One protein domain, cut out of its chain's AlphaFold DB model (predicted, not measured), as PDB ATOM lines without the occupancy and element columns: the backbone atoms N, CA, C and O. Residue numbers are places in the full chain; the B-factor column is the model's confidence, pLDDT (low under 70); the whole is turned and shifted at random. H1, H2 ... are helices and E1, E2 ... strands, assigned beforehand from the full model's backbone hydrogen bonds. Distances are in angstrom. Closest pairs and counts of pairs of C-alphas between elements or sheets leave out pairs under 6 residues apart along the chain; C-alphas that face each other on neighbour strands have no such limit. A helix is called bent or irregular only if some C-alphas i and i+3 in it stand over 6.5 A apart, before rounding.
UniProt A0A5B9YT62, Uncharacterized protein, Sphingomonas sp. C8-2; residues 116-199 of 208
ATOM      1  N   THR A 116     -24.067   1.303  -4.449       81.81
ATOM      2  CA  THR A 116     -24.326   1.642  -5.854       81.81
ATOM      3  C   THR A 116     -23.119   1.322  -6.733       81.81
ATOM      4  O   THR A 116     -23.270   0.625  -7.733       81.81
ATOM      5  N   GLU A 117     -21.923   1.756  -6.325       83.06
ATOM      6  CA  GLU A 117     -20.668   1.491  -7.043       83.06
ATOM      7  C   GLU A 117     -20.405  -0.025  -7.168       83.06
ATOM      8  O   GLU A 117     -20.171  -0.539  -8.261       83.06
ATOM      9  N   ARG A 118     -20.536  -0.773  -6.064       88.00
ATOM     10  CA  ARG A 118     -20.348  -2.234  -6.033       88.00
ATOM     11  C   ARG A 118     -21.387  -2.990  -6.850       88.00
ATOM     12  O   ARG A 118     -21.056  -4.002  -7.459       88.00
ATOM     13  N   ARG A 119     -22.640  -2.534  -6.847       88.94
ATOM     14  CA  ARG A 119     -23.698  -3.102  -7.684       88.94
ATOM     15  C   ARG A 119     -23.305  -2.993  -9.154       88.94
ATOM     16  O   ARG A 119     -23.320  -4.002  -9.850       88.94
ATOM     17  N   ASP A 120     -22.910  -1.807  -9.602       84.62
ATOM     18  CA  ASP A 120     -22.517  -1.583 -10.996       84.62
ATOM     19  C   ASP A 120     -21.325  -2.467 -11.399       84.62
ATOM     20  O   ASP A 120     -21.363  -3.096 -12.454       84.62
ATOM     21  N   GLU A 121     -20.309  -2.589 -10.537       88.19
ATOM     22  CA  GLU A 121     -19.168  -3.496 -10.754       88.19
ATOM     23  C   GLU A 121     -19.618  -4.948 -10.980       88.19
ATOM     24  O   GLU A 121     -19.166  -5.599 -11.920       88.19
ATOM     25  N   VAL A 122     -20.532  -5.452 -10.145       90.50
ATOM     26  CA  VAL A 122     -21.018  -6.840 -10.211       90.50
ATOM     27  C   VAL A 122     -21.778  -7.121 -11.500       90.50
ATOM     28  O   VAL A 122     -21.589  -8.178 -12.098       90.50
ATOM     29  N   PHE A 123     -22.635  -6.195 -11.933       88.19
ATOM     30  CA  PHE A 123     -23.482  -6.402 -13.108       88.19
ATOM     31  C   PHE A 123     -22.765  -6.146 -14.442       88.19
ATOM     32  O   PHE A 123     -23.227  -6.614 -15.478       88.19
ATOM     33  N   VAL A 124     -21.616  -5.462 -14.429       86.31
ATOM     34  CA  VAL A 124     -20.730  -5.341 -15.603       86.31
ATOM     35  C   VAL A 124     -19.767  -6.534 -15.717       86.31
ATOM     36  O   VAL A 124     -19.236  -6.805 -16.794       86.31
ATOM     37  N   ASP A 125     -19.551  -7.285 -14.635       88.06
ATOM     38  CA  ASP A 125     -18.663  -8.445 -14.634       88.06
ATOM     39  C   ASP A 125     -19.306  -9.661 -15.327       88.06
ATOM     40  O   ASP A 125     -20.106 -10.408 -14.752       88.06
ATOM     41  N   ALA A 126     -18.906  -9.898 -16.580       88.44
ATOM     42  CA  ALA A 126     -19.339 -11.044 -17.379       88.44
ATOM     43  C   ALA A 126     -18.953 -12.401 -16.761       88.44
ATOM     44  O   ALA A 126     -19.592 -13.409 -17.061       88.44
ATOM     45  N   THR A 127     -17.938 -12.459 -15.891       90.69
ATOM     46  CA  THR A 127     -17.548 -13.704 -15.208       90.69
ATOM     47  C   THR A 127     -18.525 -14.089 -14.096       90.69
ATOM     48  O   THR A 127     -18.633 -15.267 -13.748       90.69
ATOM     49  N   LEU A 128     -19.263 -13.110 -13.560       90.25
ATOM     50  CA  LEU A 128     -20.308 -13.314 -12.558       90.25
ATOM     51  C   LEU A 128     -21.685 -13.480 -13.200       90.25
ATOM     52  O   LEU A 128     -22.434 -14.385 -12.826       90.25
ATOM     53  N   THR A 129     -22.016 -12.613 -14.156       87.25
ATOM     54  CA  THR A 129     -23.337 -12.563 -14.803       87.25
ATOM     55  C   THR A 129     -23.488 -13.553 -15.951       87.25
ATOM     56  O   THR A 129     -24.609 -13.850 -16.350       87.25
ATOM     57  N   HIS A 130     -22.381 -14.084 -16.484       84.69
ATOM     58  CA  HIS A 130     -22.354 -14.986 -17.645       84.69
ATOM     59  C   HIS A 130     -23.055 -14.415 -18.889       84.69
ATOM     60  O   HIS A 130     -23.517 -15.179 -19.734       84.69
ATOM     61  N   ASN A 131     -23.123 -13.080 -19.006       80.88
ATOM     62  CA  ASN A 131     -23.878 -12.357 -20.040       80.88
ATOM     63  C   ASN A 131     -25.362 -12.750 -20.116       80.88
ATOM     64  O   ASN A 131     -25.974 -12.639 -21.177       80.88
ATOM     65  N   ASP A 132     -25.938 -13.228 -19.015       79.12
ATOM     66  CA  ASP A 132     -27.369 -13.480 -18.951       79.12
ATOM     67  C   ASP A 132     -28.114 -12.141 -19.069       79.12
ATOM     68  O   ASP A 132     -27.845 -11.195 -18.319       79.12
ATOM     69  N   GLU A 133     -29.033 -12.047 -20.030       72.12
ATOM     70  CA  GLU A 133     -29.766 -10.813 -20.333       72.12
ATOM     71  C   GLU A 133     -30.535 -10.288 -19.111       72.12
ATOM     72  O   GLU A 133     -30.724  -9.079 -18.965       72.12
ATOM     73  N   LEU A 134     -30.901 -11.167 -18.174       69.12
ATOM     74  CA  LEU A 134     -31.615 -10.821 -16.942       69.12
ATOM     75  C   LEU A 134     -30.771 -10.035 -15.930       69.12
ATOM     76  O   LEU A 134     -31.320  -9.331 -15.071       69.12
ATOM     77  N   PHE A 135     -29.444 -10.141 -16.034       76.00
ATOM     78  CA  PHE A 135     -28.488  -9.371 -15.240       76.00
ATOM     79  C   PHE A 135     -27.980  -8.133 -15.986       76.00
ATOM     80  O   PHE A 135     -27.106  -7.430 -15.482       76.00
ATOM     81  N   SER A 136     -28.528  -7.823 -17.165       65.69
ATOM     82  CA  SER A 136     -28.200  -6.576 -17.847       65.69
ATOM     83  C   SER A 136     -28.733  -5.381 -17.043       65.69
ATOM     84  O   SER A 136     -29.933  -5.133 -16.930       65.69
ATOM     85  N   VAL A 137     -27.814  -4.628 -16.439       59.53
ATOM     86  CA  VAL A 137     -28.117  -3.347 -15.795       59.53
ATOM     87  C   VAL A 137     -27.711  -2.255 -16.767       59.53
ATOM     88  O   VAL A 137     -26.532  -2.027 -17.032       59.53
ATOM     89  N   SER A 138     -28.703  -1.586 -17.347       50.81
ATOM     90  CA  SER A 138     -28.445  -0.501 -18.287       50.81
ATOM     91  C   SER A 138     -27.871   0.710 -17.548       50.81
ATOM     92  O   SER A 138     -28.585   1.454 -16.878       50.81
ATOM     93  N   GLN A 139     -26.560   0.924 -17.680       41.81
ATOM     94  CA  GLN A 139     -25.878   2.088 -17.120       41.81
ATOM     95  C   GLN A 139     -26.277   3.347 -17.913       41.81
ATOM     96  O   GLN A 139     -25.850   3.567 -19.054       41.81
ATOM     97  N   LEU A 140     -27.104   4.208 -17.317       41.12
ATOM     98  CA  LEU A 140     -27.305   5.570 -17.813       41.12
ATOM     99  C   LEU A 140     -26.019   6.362 -17.553       41.12
ATOM    100  O   LEU A 140     -25.834   6.938 -16.485       41.12
ATOM    101  N   ARG A 141     -25.113   6.407 -18.541       37.66
ATOM    102  CA  ARG A 141     -24.073   7.446 -18.578       37.66
ATOM    103  C   ARG A 141     -24.786   8.796 -18.569       37.66
ATOM    104  O   ARG A 141     -25.456   9.141 -19.541       37.66
ATOM    105  N   ALA A 142     -24.677   9.491 -17.443       38.62
ATOM    106  CA  ALA A 142     -25.333  10.753 -17.166       38.62
ATOM    107  C   ALA A 142     -25.149  11.747 -18.326       38.62
ATOM    108  O   ALA A 142     -24.036  12.168 -18.639       38.62
ATOM    109  N   SER A 143     -26.262  12.141 -18.943       39.22
ATOM    110  CA  SER A 143     -26.415  13.537 -19.341       39.22
ATOM    111  C   SER A 143     -26.609  14.339 -18.047       39.22
ATOM    112  O   SER A 143     -27.141  13.801 -17.077       39.22
ATOM    113  N   ASN A 144     -26.142  15.586 -17.988       37.59
ATOM    114  CA  ASN A 144     -26.112  16.438 -16.784       37.59
ATOM    115  C   ASN A 144     -27.504  16.853 -16.235       37.59
ATOM    116  O   ASN A 144     -27.648  17.941 -15.683       37.59
ATOM    117  N   ALA A 145     -28.540  16.031 -16.395       40.97
ATOM    118  CA  ALA A 145     -29.873  16.273 -15.868       40.97
ATOM    119  C   ALA A 145     -30.063  15.539 -14.524       40.97
ATOM    120  O   ALA A 145     -29.762  14.345 -14.433       40.97
ATOM    121  N   PRO A 146     -30.574  16.209 -13.475       40.44
ATOM    122  CA  PRO A 146     -30.986  15.531 -12.252       40.44
ATOM    123  C   PRO A 146     -32.161  14.592 -12.577       40.44
ATOM    124  O   PRO A 146     -33.270  15.045 -12.835       40.44
ATOM    125  N   MET A 147     -31.904  13.280 -12.624       49.03
ATOM    126  CA  MET A 147     -32.935  12.255 -12.833       49.03
ATOM    127  C   MET A 147     -33.449  11.711 -11.500       49.03
ATOM    128  O   MET A 147     -32.667  11.164 -10.706       49.03
ATOM    129  N   GLU A 148     -34.764  11.795 -11.318       45.94
ATOM    130  CA  GLU A 148     -35.510  11.144 -10.240       45.94
ATOM    131  C   GLU A 148     -35.466   9.608 -10.372       45.94
ATOM    132  O   GLU A 148     -35.301   9.048 -11.460       45.94
ATOM    133  N   VAL A 149     -35.547   8.916  -9.234       46.47
ATOM    134  CA  VAL A 149     -35.582   7.445  -9.152       46.47
ATOM    135  C   VAL A 149     -36.888   6.932  -9.771       46.47
ATOM    136  O   VAL A 149     -37.942   7.517  -9.543       46.47
ATOM    137  N   GLY A 150     -36.831   5.847 -10.551       43.06
ATOM    138  CA  GLY A 150     -38.019   5.245 -11.178       43.06
ATOM    139  C   GLY A 150     -38.414   5.813 -12.547       43.06
ATOM    140  O   GLY A 150     -39.393   5.356 -13.132       43.06
ATOM    141  N   VAL A 151     -37.654   6.764 -13.102       44.66
ATOM    142  CA  VAL A 151     -37.897   7.261 -14.464       44.66
ATOM    143  C   VAL A 151     -37.300   6.293 -15.487       44.66
ATOM    144  O   VAL A 151     -36.090   6.062 -15.525       44.66
ATOM    145  N   SER A 152     -38.179   5.737 -16.313       44.25
ATOM    146  CA  SER A 152     -37.865   4.911 -17.474       44.25
ATOM    147  C   SER A 152     -37.450   5.781 -18.668       44.25
ATOM    148  O   SER A 152     -38.062   6.814 -18.947       44.25
ATOM    149  N   MET A 153     -36.399   5.380 -19.387       44.97
ATOM    150  CA  MET A 153     -36.021   5.972 -20.675       44.97
ATOM    151  C   MET A 153     -35.867   4.901 -21.745       44.97
ATOM    152  O   MET A 153     -35.102   3.962 -21.568       44.97
ATOM    153  N   MET A 154     -36.466   5.090 -22.920       40.47
ATOM    154  CA  MET A 154     -36.121   4.265 -24.078       40.47
ATOM    155  C   MET A 154     -34.777   4.693 -24.674       40.47
ATOM    156  O   MET A 154     -34.622   5.820 -25.149       40.47
ATOM    157  N   LYS A 155     -33.808   3.778 -24.714       45.00
ATOM    158  CA  LYS A 155     -32.530   3.953 -25.411       45.00
ATOM    159  C   LYS A 155     -32.345   2.797 -26.398       45.00
ATOM    160  O   LYS A 155     -32.273   1.649 -25.990       45.00
ATOM    161  N   HIS A 156     -32.271   3.093 -27.700       44.75
ATOM    162  CA  HIS A 156     -32.188   2.083 -28.780       44.75
ATOM    163  C   HIS A 156     -33.309   1.016 -28.743       44.75
ATOM    164  O   HIS A 156     -33.083  -0.125 -29.127       44.75
ATOM    165  N   GLY A 157     -34.509   1.374 -28.269       43.75
ATOM    166  CA  GLY A 157     -35.636   0.441 -28.123       43.75
ATOM    167  C   GLY A 157     -35.643  -0.378 -26.825       43.75
ATOM    168  O   GLY A 157     -36.558  -1.167 -26.633       43.75
ATOM    169  N   VAL A 158     -34.669  -0.175 -25.929       44.53
ATOM    170  CA  VAL A 158     -34.609  -0.820 -24.609       44.53
ATOM    171  C   VAL A 158     -34.987   0.191 -23.531       44.53
ATOM    172  O   VAL A 158     -34.441   1.295 -23.488       44.53
ATOM    173  N   GLU A 159     -35.932  -0.180 -22.674       44.41
ATOM    174  CA  GLU A 159     -36.327   0.598 -21.505       44.41
ATOM    175  C   GLU A 159     -35.225   0.539 -20.436       44.41
ATOM    176  O   GLU A 159     -34.909  -0.516 -19.892       44.41
ATOM    177  N   VAL A 160     -34.603   1.680 -20.155       50.62
ATOM    178  CA  VAL A 160     -33.576   1.837 -19.131       50.62
ATOM    179  C   VAL A 160     -34.220   2.430 -17.890       50.62
ATOM    180  O   VAL A 160     -34.569   3.610 -17.865       50.62
ATOM    181  N   ILE A 161     -34.370   1.603 -16.859       50.62
ATOM    182  CA  ILE A 161     -34.924   1.995 -15.564       50.62
ATOM    183  C   ILE A 161     -33.759   2.307 -14.622       50.62
ATOM    184  O   ILE A 161     -32.877   1.474 -14.406       50.62
ATOM    185  N   LYS A 162     -33.747   3.512 -14.038       60.25
ATOM    186  CA  LYS A 162     -32.848   3.827 -12.920       60.25
ATOM    187  C   LYS A 162     -33.396   3.165 -11.654       60.25
ATOM    188  O   LYS A 162     -34.171   3.770 -10.914       60.25
ATOM    189  N   GLU A 163     -33.009   1.911 -11.450       66.06
ATOM    190  CA  GLU A 163     -33.315   1.145 -10.243       66.06
ATOM    191  C   GLU A 163     -32.360   1.513  -9.096       66.06
ATOM    192  O   GLU A 163     -31.150   1.715  -9.292       66.06
ATOM    193  N   ASP A 164     -32.919   1.583  -7.886       78.50
ATOM    194  CA  ASP A 164     -32.146   1.587  -6.646       78.50
ATOM    195  C   ASP A 164     -31.276   0.321  -6.588       78.50
ATOM    196  O   ASP A 164     -31.713  -0.768  -6.971       78.50
ATOM    197  N   ALA A 165     -30.039   0.460  -6.107       84.38
ATOM    198  CA  ALA A 165     -29.092  -0.641  -6.015       84.38
ATOM    199  C   ALA A 165     -29.684  -1.829  -5.247       84.38
ATOM    200  O   ALA A 165     -29.481  -2.972  -5.657       84.38
ATOM    201  N   ILE A 166     -30.447  -1.575  -4.176       89.69
ATOM    202  CA  ILE A 166     -31.051  -2.661  -3.403       89.69
ATOM    203  C   ILE A 166     -32.142  -3.401  -4.175       89.69
ATOM    204  O   ILE A 166     -32.194  -4.625  -4.114       89.69
ATOM    205  N   VAL A 167     -32.962  -2.683  -4.943       87.00
ATOM    206  CA  VAL A 167     -34.047  -3.276  -5.736       87.00
ATOM    207  C   VAL A 167     -33.466  -4.212  -6.790       87.00
ATOM    208  O   VAL A 167     -33.918  -5.348  -6.930       87.00
ATOM    209  N   THR A 168     -32.406  -3.778  -7.476       86.50
ATOM    210  CA  THR A 168     -31.697  -4.619  -8.444       86.50
ATOM    211  C   THR A 168     -31.072  -5.850  -7.776       86.50
ATOM    212  O   THR A 168     -31.134  -6.950  -8.329       86.50
ATOM    213  N   ILE A 169     -30.486  -5.695  -6.581       92.00
ATOM    214  CA  ILE A 169     -29.903  -6.810  -5.818       92.00
ATOM    215  C   ILE A 169     -30.982  -7.819  -5.399       92.00
ATOM    216  O   ILE A 169     -30.786  -9.015  -5.606       92.00
ATOM    217  N   ASP A 170     -32.105  -7.361  -4.838       91.19
ATOM    218  CA  ASP A 170     -33.188  -8.228  -4.356       91.19
ATOM    219  C   ASP A 170     -33.829  -9.007  -5.507       91.19
ATOM    220  O   ASP A 170     -33.885 -10.236  -5.454       91.19
ATOM    221  N   ARG A 171     -34.164  -8.332  -6.613       89.06
ATOM    222  CA  ARG A 171     -34.680  -8.987  -7.825       89.06
ATOM    223  C   ARG A 171     -33.732 -10.074  -8.345       89.06
ATOM    224  O   ARG A 171     -34.174 -11.155  -8.733       89.06
ATOM    225  N   ALA A 172     -32.427  -9.801  -8.370       90.81
ATOM    226  CA  ALA A 172     -31.436 -10.774  -8.826       90.81
ATOM    227  C   ALA A 172     -31.308 -11.970  -7.865       90.81
ATOM    228  O   ALA A 172     -31.155 -13.104  -8.317       90.81
ATOM    229  N   LEU A 173     -31.391 -11.746  -6.550       93.25
ATOM    230  CA  LEU A 173     -31.377 -12.816  -5.547       93.25
ATOM    231  C   LEU A 173     -32.620 -13.712  -5.627       93.25
ATOM    232  O   LEU A 173     -32.487 -14.935  -5.496       93.25
ATOM    233  N   ASP A 174     -33.795 -13.132  -5.865       90.44
ATOM    234  CA  ASP A 174     -35.046 -13.873  -6.051       90.44
ATOM    235  C   ASP A 174     -34.952 -14.793  -7.269       90.44
ATOM    236  O   ASP A 174     -35.127 -16.009  -7.154       90.44
ATOM    237  N   TYR A 175     -34.525 -14.250  -8.409       87.50
ATOM    238  CA  TYR A 175     -34.321 -15.032  -9.627       87.50
ATOM    239  C   TYR A 175     -33.298 -16.163  -9.443       87.50
ATOM    240  O   TYR A 175     -33.531 -17.320  -9.800       87.50
ATOM    241  N   LEU A 176     -32.160 -15.866  -8.812       90.75
ATOM    242  CA  LEU A 176     -31.163 -16.892  -8.516       90.75
ATOM    243  C   LEU A 176     -31.704 -17.979  -7.570       90.75
ATOM    244  O   LEU A 176     -31.218 -19.112  -7.593       90.75
ATOM    245  N   SER A 177     -32.690 -17.656  -6.734       88.31
ATOM    246  CA  SER A 177     -33.338 -18.621  -5.845       88.31
ATOM    247  C   SER A 177     -34.271 -19.559  -6.611       88.31
ATOM    248  O   SER A 177     -34.264 -20.756  -6.324       88.31
ATOM    249  N   GLU A 178     -34.982 -19.064  -7.625       87.25
ATOM    250  CA  GLU A 178     -35.767 -19.883  -8.562       87.25
ATOM    251  C   GLU A 178     -34.870 -20.823  -9.375       87.25
ATOM    252  O   GLU A 178     -35.162 -22.013  -9.536       87.25
ATOM    253  N   LEU A 179     -33.705 -20.326  -9.801       86.38
ATOM    254  CA  LEU A 179     -32.730 -21.111 -10.550       86.38
ATOM    255  C   LEU A 179     -32.134 -22.282  -9.766       86.38
ATOM    256  O   LEU A 179     -31.569 -23.170 -10.399       86.38
ATOM    257  N   ARG A 180     -32.264 -22.351  -8.431       85.31
ATOM    258  CA  ARG A 180     -31.684 -23.427  -7.592       85.31
ATOM    259  C   ARG A 180     -32.062 -24.840  -8.021       85.31
ATOM    260  O   ARG A 180     -31.322 -25.778  -7.731       85.31
ATOM    261  N   LEU A 181     -33.206 -24.986  -8.680       82.00
ATOM    262  CA  LEU A 181     -33.717 -26.267  -9.170       82.00
ATOM    263  C   LEU A 181     -33.117 -26.666 -10.531       82.00
ATOM    264  O   LEU A 181     -33.295 -27.797 -10.981       82.00
ATOM    265  N   THR A 182     -32.390 -25.760 -11.183       84.88
ATOM    266  CA  THR A 182     -31.769 -25.967 -12.494       84.88
ATOM    267  C   THR A 182     -30.326 -26.461 -12.366       84.88
ATOM    268  O   THR A 182     -29.634 -26.222 -11.373       84.88
ATOM    269  N   LYS A 183     -29.829 -27.139 -13.408       80.88
ATOM    270  CA  LYS A 183     -28.431 -27.607 -13.468       80.88
ATOM    271  C   LYS A 183     -27.426 -26.449 -13.541       80.88
ATOM    272  O   LYS A 183     -26.291 -26.604 -13.090       80.88
ATOM    273  N   ASP A 184     -27.867 -25.292 -14.028       80.06
ATOM    274  CA  ASP A 184     -27.038 -24.109 -14.261       80.06
ATOM    275  C   ASP A 184     -26.870 -23.229 -13.015       80.06
ATOM    276  O   ASP A 184     -26.039 -22.328 -13.002       80.06
ATOM    277  N   TYR A 185     -27.561 -23.510 -11.908       86.81
ATOM    278  CA  TYR A 185     -27.411 -22.730 -10.673       86.81
ATOM    279  C   TYR A 185     -25.960 -22.637 -10.180       86.81
ATOM    280  O   TYR A 185     -25.519 -21.607  -9.666       86.81
ATOM    281  N   ARG A 186     -25.187 -23.720 -10.343       88.88
ATOM    282  CA  ARG A 186     -23.828 -23.815  -9.791       88.88
ATOM    283  C   ARG A 186     -22.886 -22.739 -10.333       88.88
ATOM    284  O   ARG A 186     -22.045 -22.267  -9.570       88.88
ATOM    285  N   ARG A 187     -23.037 -22.320 -11.598       90.06
ATOM    286  CA  ARG A 187     -22.201 -21.251 -12.185       90.06
ATOM    287  C   ARG A 187     -22.487 -19.870 -11.588       90.06
ATOM    288  O   ARG A 187     -21.613 -19.013 -11.626       90.06
ATOM    289  N   PHE A 188     -23.655 -19.681 -10.971       92.81
ATOM    290  CA  PHE A 188     -24.054 -18.422 -10.342       92.81
ATOM    291  C   PHE A 188     -23.817 -18.376  -8.826       92.81
ATOM    292  O   PHE A 188     -24.133 -17.376  -8.185       92.81
ATOM    293  N   ILE A 189     -23.223 -19.413  -8.223       92.06
ATOM    294  CA  ILE A 189     -22.851 -19.396  -6.796       92.06
ATOM    295  C   ILE A 189     -21.960 -18.185  -6.438       92.06
ATOM    296  O   ILE A 189     -22.215 -17.571  -5.397       92.06
ATOM    297  N   PRO A 190     -20.953 -17.795  -7.251       94.19
ATOM    298  CA  PRO A 190     -20.167 -16.592  -6.987       94.19
ATOM    299  C   PRO A 190     -21.022 -15.319  -6.969       94.19
ATOM    300  O   PRO A 190     -20.944 -14.556  -6.008       94.19
ATOM    301  N   LEU A 191     -21.895 -15.137  -7.967       94.25
ATOM    302  CA  LEU A 191     -22.811 -13.996  -8.047       94.25
ATOM    303  C   LEU A 191     -23.755 -13.953  -6.836       94.25
ATOM    304  O   LEU A 191     -23.834 -12.936  -6.150       94.25
ATOM    305  N   MET A 192     -24.385 -15.083  -6.501       94.31
ATOM    306  CA  MET A 192     -25.238 -15.230  -5.317       94.31
ATOM    307  C   MET A 192     -24.507 -14.804  -4.040       94.31
ATOM    308  O   MET A 192     -25.062 -14.077  -3.213       94.31
ATOM    309  N   ARG A 193     -23.250 -15.235  -3.867       94.81
ATOM    310  CA  ARG A 193     -22.441 -14.887  -2.694       94.81
ATOM    311  C   ARG A 193     -22.185 -13.385  -2.611       94.81
ATOM    312  O   ARG A 193     -22.311 -12.819  -1.523       94.81
ATOM    313  N   VAL A 194     -21.820 -12.755  -3.724       95.25
ATOM    314  CA  VAL A 194     -21.543 -11.313  -3.756       95.25
ATOM    315  C   VAL A 194     -22.819 -10.521  -3.474       95.25
ATOM    316  O   VAL A 194     -22.827  -9.702  -2.558       95.25
ATOM    317  N   LEU A 195     -23.924 -10.831  -4.156       95.44
ATOM    318  CA  LEU A 195     -25.209 -10.155  -3.955       95.44
ATOM    319  C   LEU A 195     -25.737 -10.325  -2.524       95.44
ATOM    320  O   LEU A 195     -26.145  -9.348  -1.901       95.44
ATOM    321  N   THR A 196     -25.633 -11.526  -1.944       95.56
ATOM    322  CA  THR A 196     -25.988 -11.769  -0.531       95.56
ATOM    323  C   THR A 196     -25.145 -10.907   0.411       95.56
ATOM    324  O   THR A 196     -25.636 -10.389   1.416       95.56
ATOM    325  N   SER A 197     -23.863 -10.731   0.089       95.88
ATOM    326  CA  SER A 197     -22.947  -9.927   0.896       95.88
ATOM    327  C   SER A 197     -23.307  -8.442   0.841       95.88
ATOM    328  O   SER A 197     -23.375  -7.812   1.899       95.88
ATOM    329  N   LEU A 198     -23.617  -7.908  -0.346       95.62
ATOM    330  CA  LEU A 198     -24.097  -6.532  -0.526       95.62
ATOM    331  C   LEU A 198     -25.439  -6.309   0.184       95.62
ATOM    332  O   LEU A 198     -25.588  -5.357   0.951       95.62
ATOM    333  N   ARG A 199     -26.381  -7.244   0.019       95.44
ATOM    334  CA  ARG A 199     -27.705  -7.195   0.651       95.44
ATOM    335  C   ARG A 199     -27.631  -7.131   2.173       95.44
ATOM    336  O   ARG A 199     -28.415  -6.436   2.823       95.44
TER     337      ARG A 199
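AT A GLANCE: This is residues 116 to 199 of the 208 residues of an uncharacterized protein of Sphingomonas sp. C8-2 (UniProt A0A5B9YT62). Two long helices, H3 and H4, fold back on each other as a helical hairpin, with H1 and the very short H2 packed on H4; away from this helical body, a small strand hairpin, E1 and E2, makes one end of an elongated shape. A long loop leads from H2 to that hairpin, and its residues 141 to 146 stick out. The 84 residues printed hold four named helices and two named strands, in the order H1, H2, E1, E2, H3, H4; the sheet is E1 - E2, antiparallel, and the class is mostly helix. The whole is compact, with a radius of gyration of the C-alphas of 13.7 A, and spans 42 by 27 by 20 A.

HOW THE PARTS SIT: H1, residues 116 to 124, and H2, residues 126 to 129, touch only at the corner, and only just, with 3 pairs of C-alphas within 8 A; the closest are Phe 123 and Thr 129, 6.4 A. E1, residues 152 to 155, and E2, residues 158 to 161, form an antiparallel hairpin at 146 degrees, with N 153 and O 160 at 3.0 A and N 160 and O 153 at 2.7 A, within hydrogen-bond range. H3, residues 165 to 181, with its residues 165 to 169 alone, only just touches H1, with 3 pairs of C-alphas within 8 A, closest at Thr 116 and Ala 165, 5.3 A; the tilt is steep, 41 degrees, the same way. H4, residues 183 to 199, forms a helical hairpin with H3: they touch, closest at the C-alphas of Leu 179 and Tyr 185, 5.6 A, at a shallow tilt of 29 degrees, opposite ways. H4 touches H1 with residues 191 to 198 alone, closest at the C-alphas of Val 122 and Leu 191, 7.7 A, at a shallow tilt of 14 degrees, opposite ways. H4 touches H2 with residues 188 to 191 alone, closest at the C-alphas of Leu 128 and Leu 191, 5.2 A. E1 is apart from H1, H3 and H4. In H1 every O i to N i+4 pair is within hydrogen-bond range, in H3 11 of 13 and in H4 9 of 13; H2 is too short for such a pair.

IN THESE COORDINATES: H1 begins at C-alpha 116, (-24.326, 1.642, -5.854), and is 12.5 A long; H2 measures 5.0 A, E1 9.6 A and E2 9.5 A. H3 is 26.2 A long and only just irregular, with C-alphas 178 and 181 6.7 A apart. H4, 24.8 A, is irregular, with C-alphas 187 and 190 7.3 A apart, and has a kink of 53 degrees near residue 190; it ends at C-alpha 199, (-27.705, -7.195, 0.651).

THE WHOLE: The C-alphas of Asn 144 and Lys 183, the two farthest apart, are 44.2 A apart. The printed part has no cut; the link from H2 to E1, 22 residues, is long, and the other links are tight. The mean pLDDT of the printed part is 74.0, and residue 134 and residues 136 to 163 are under 70.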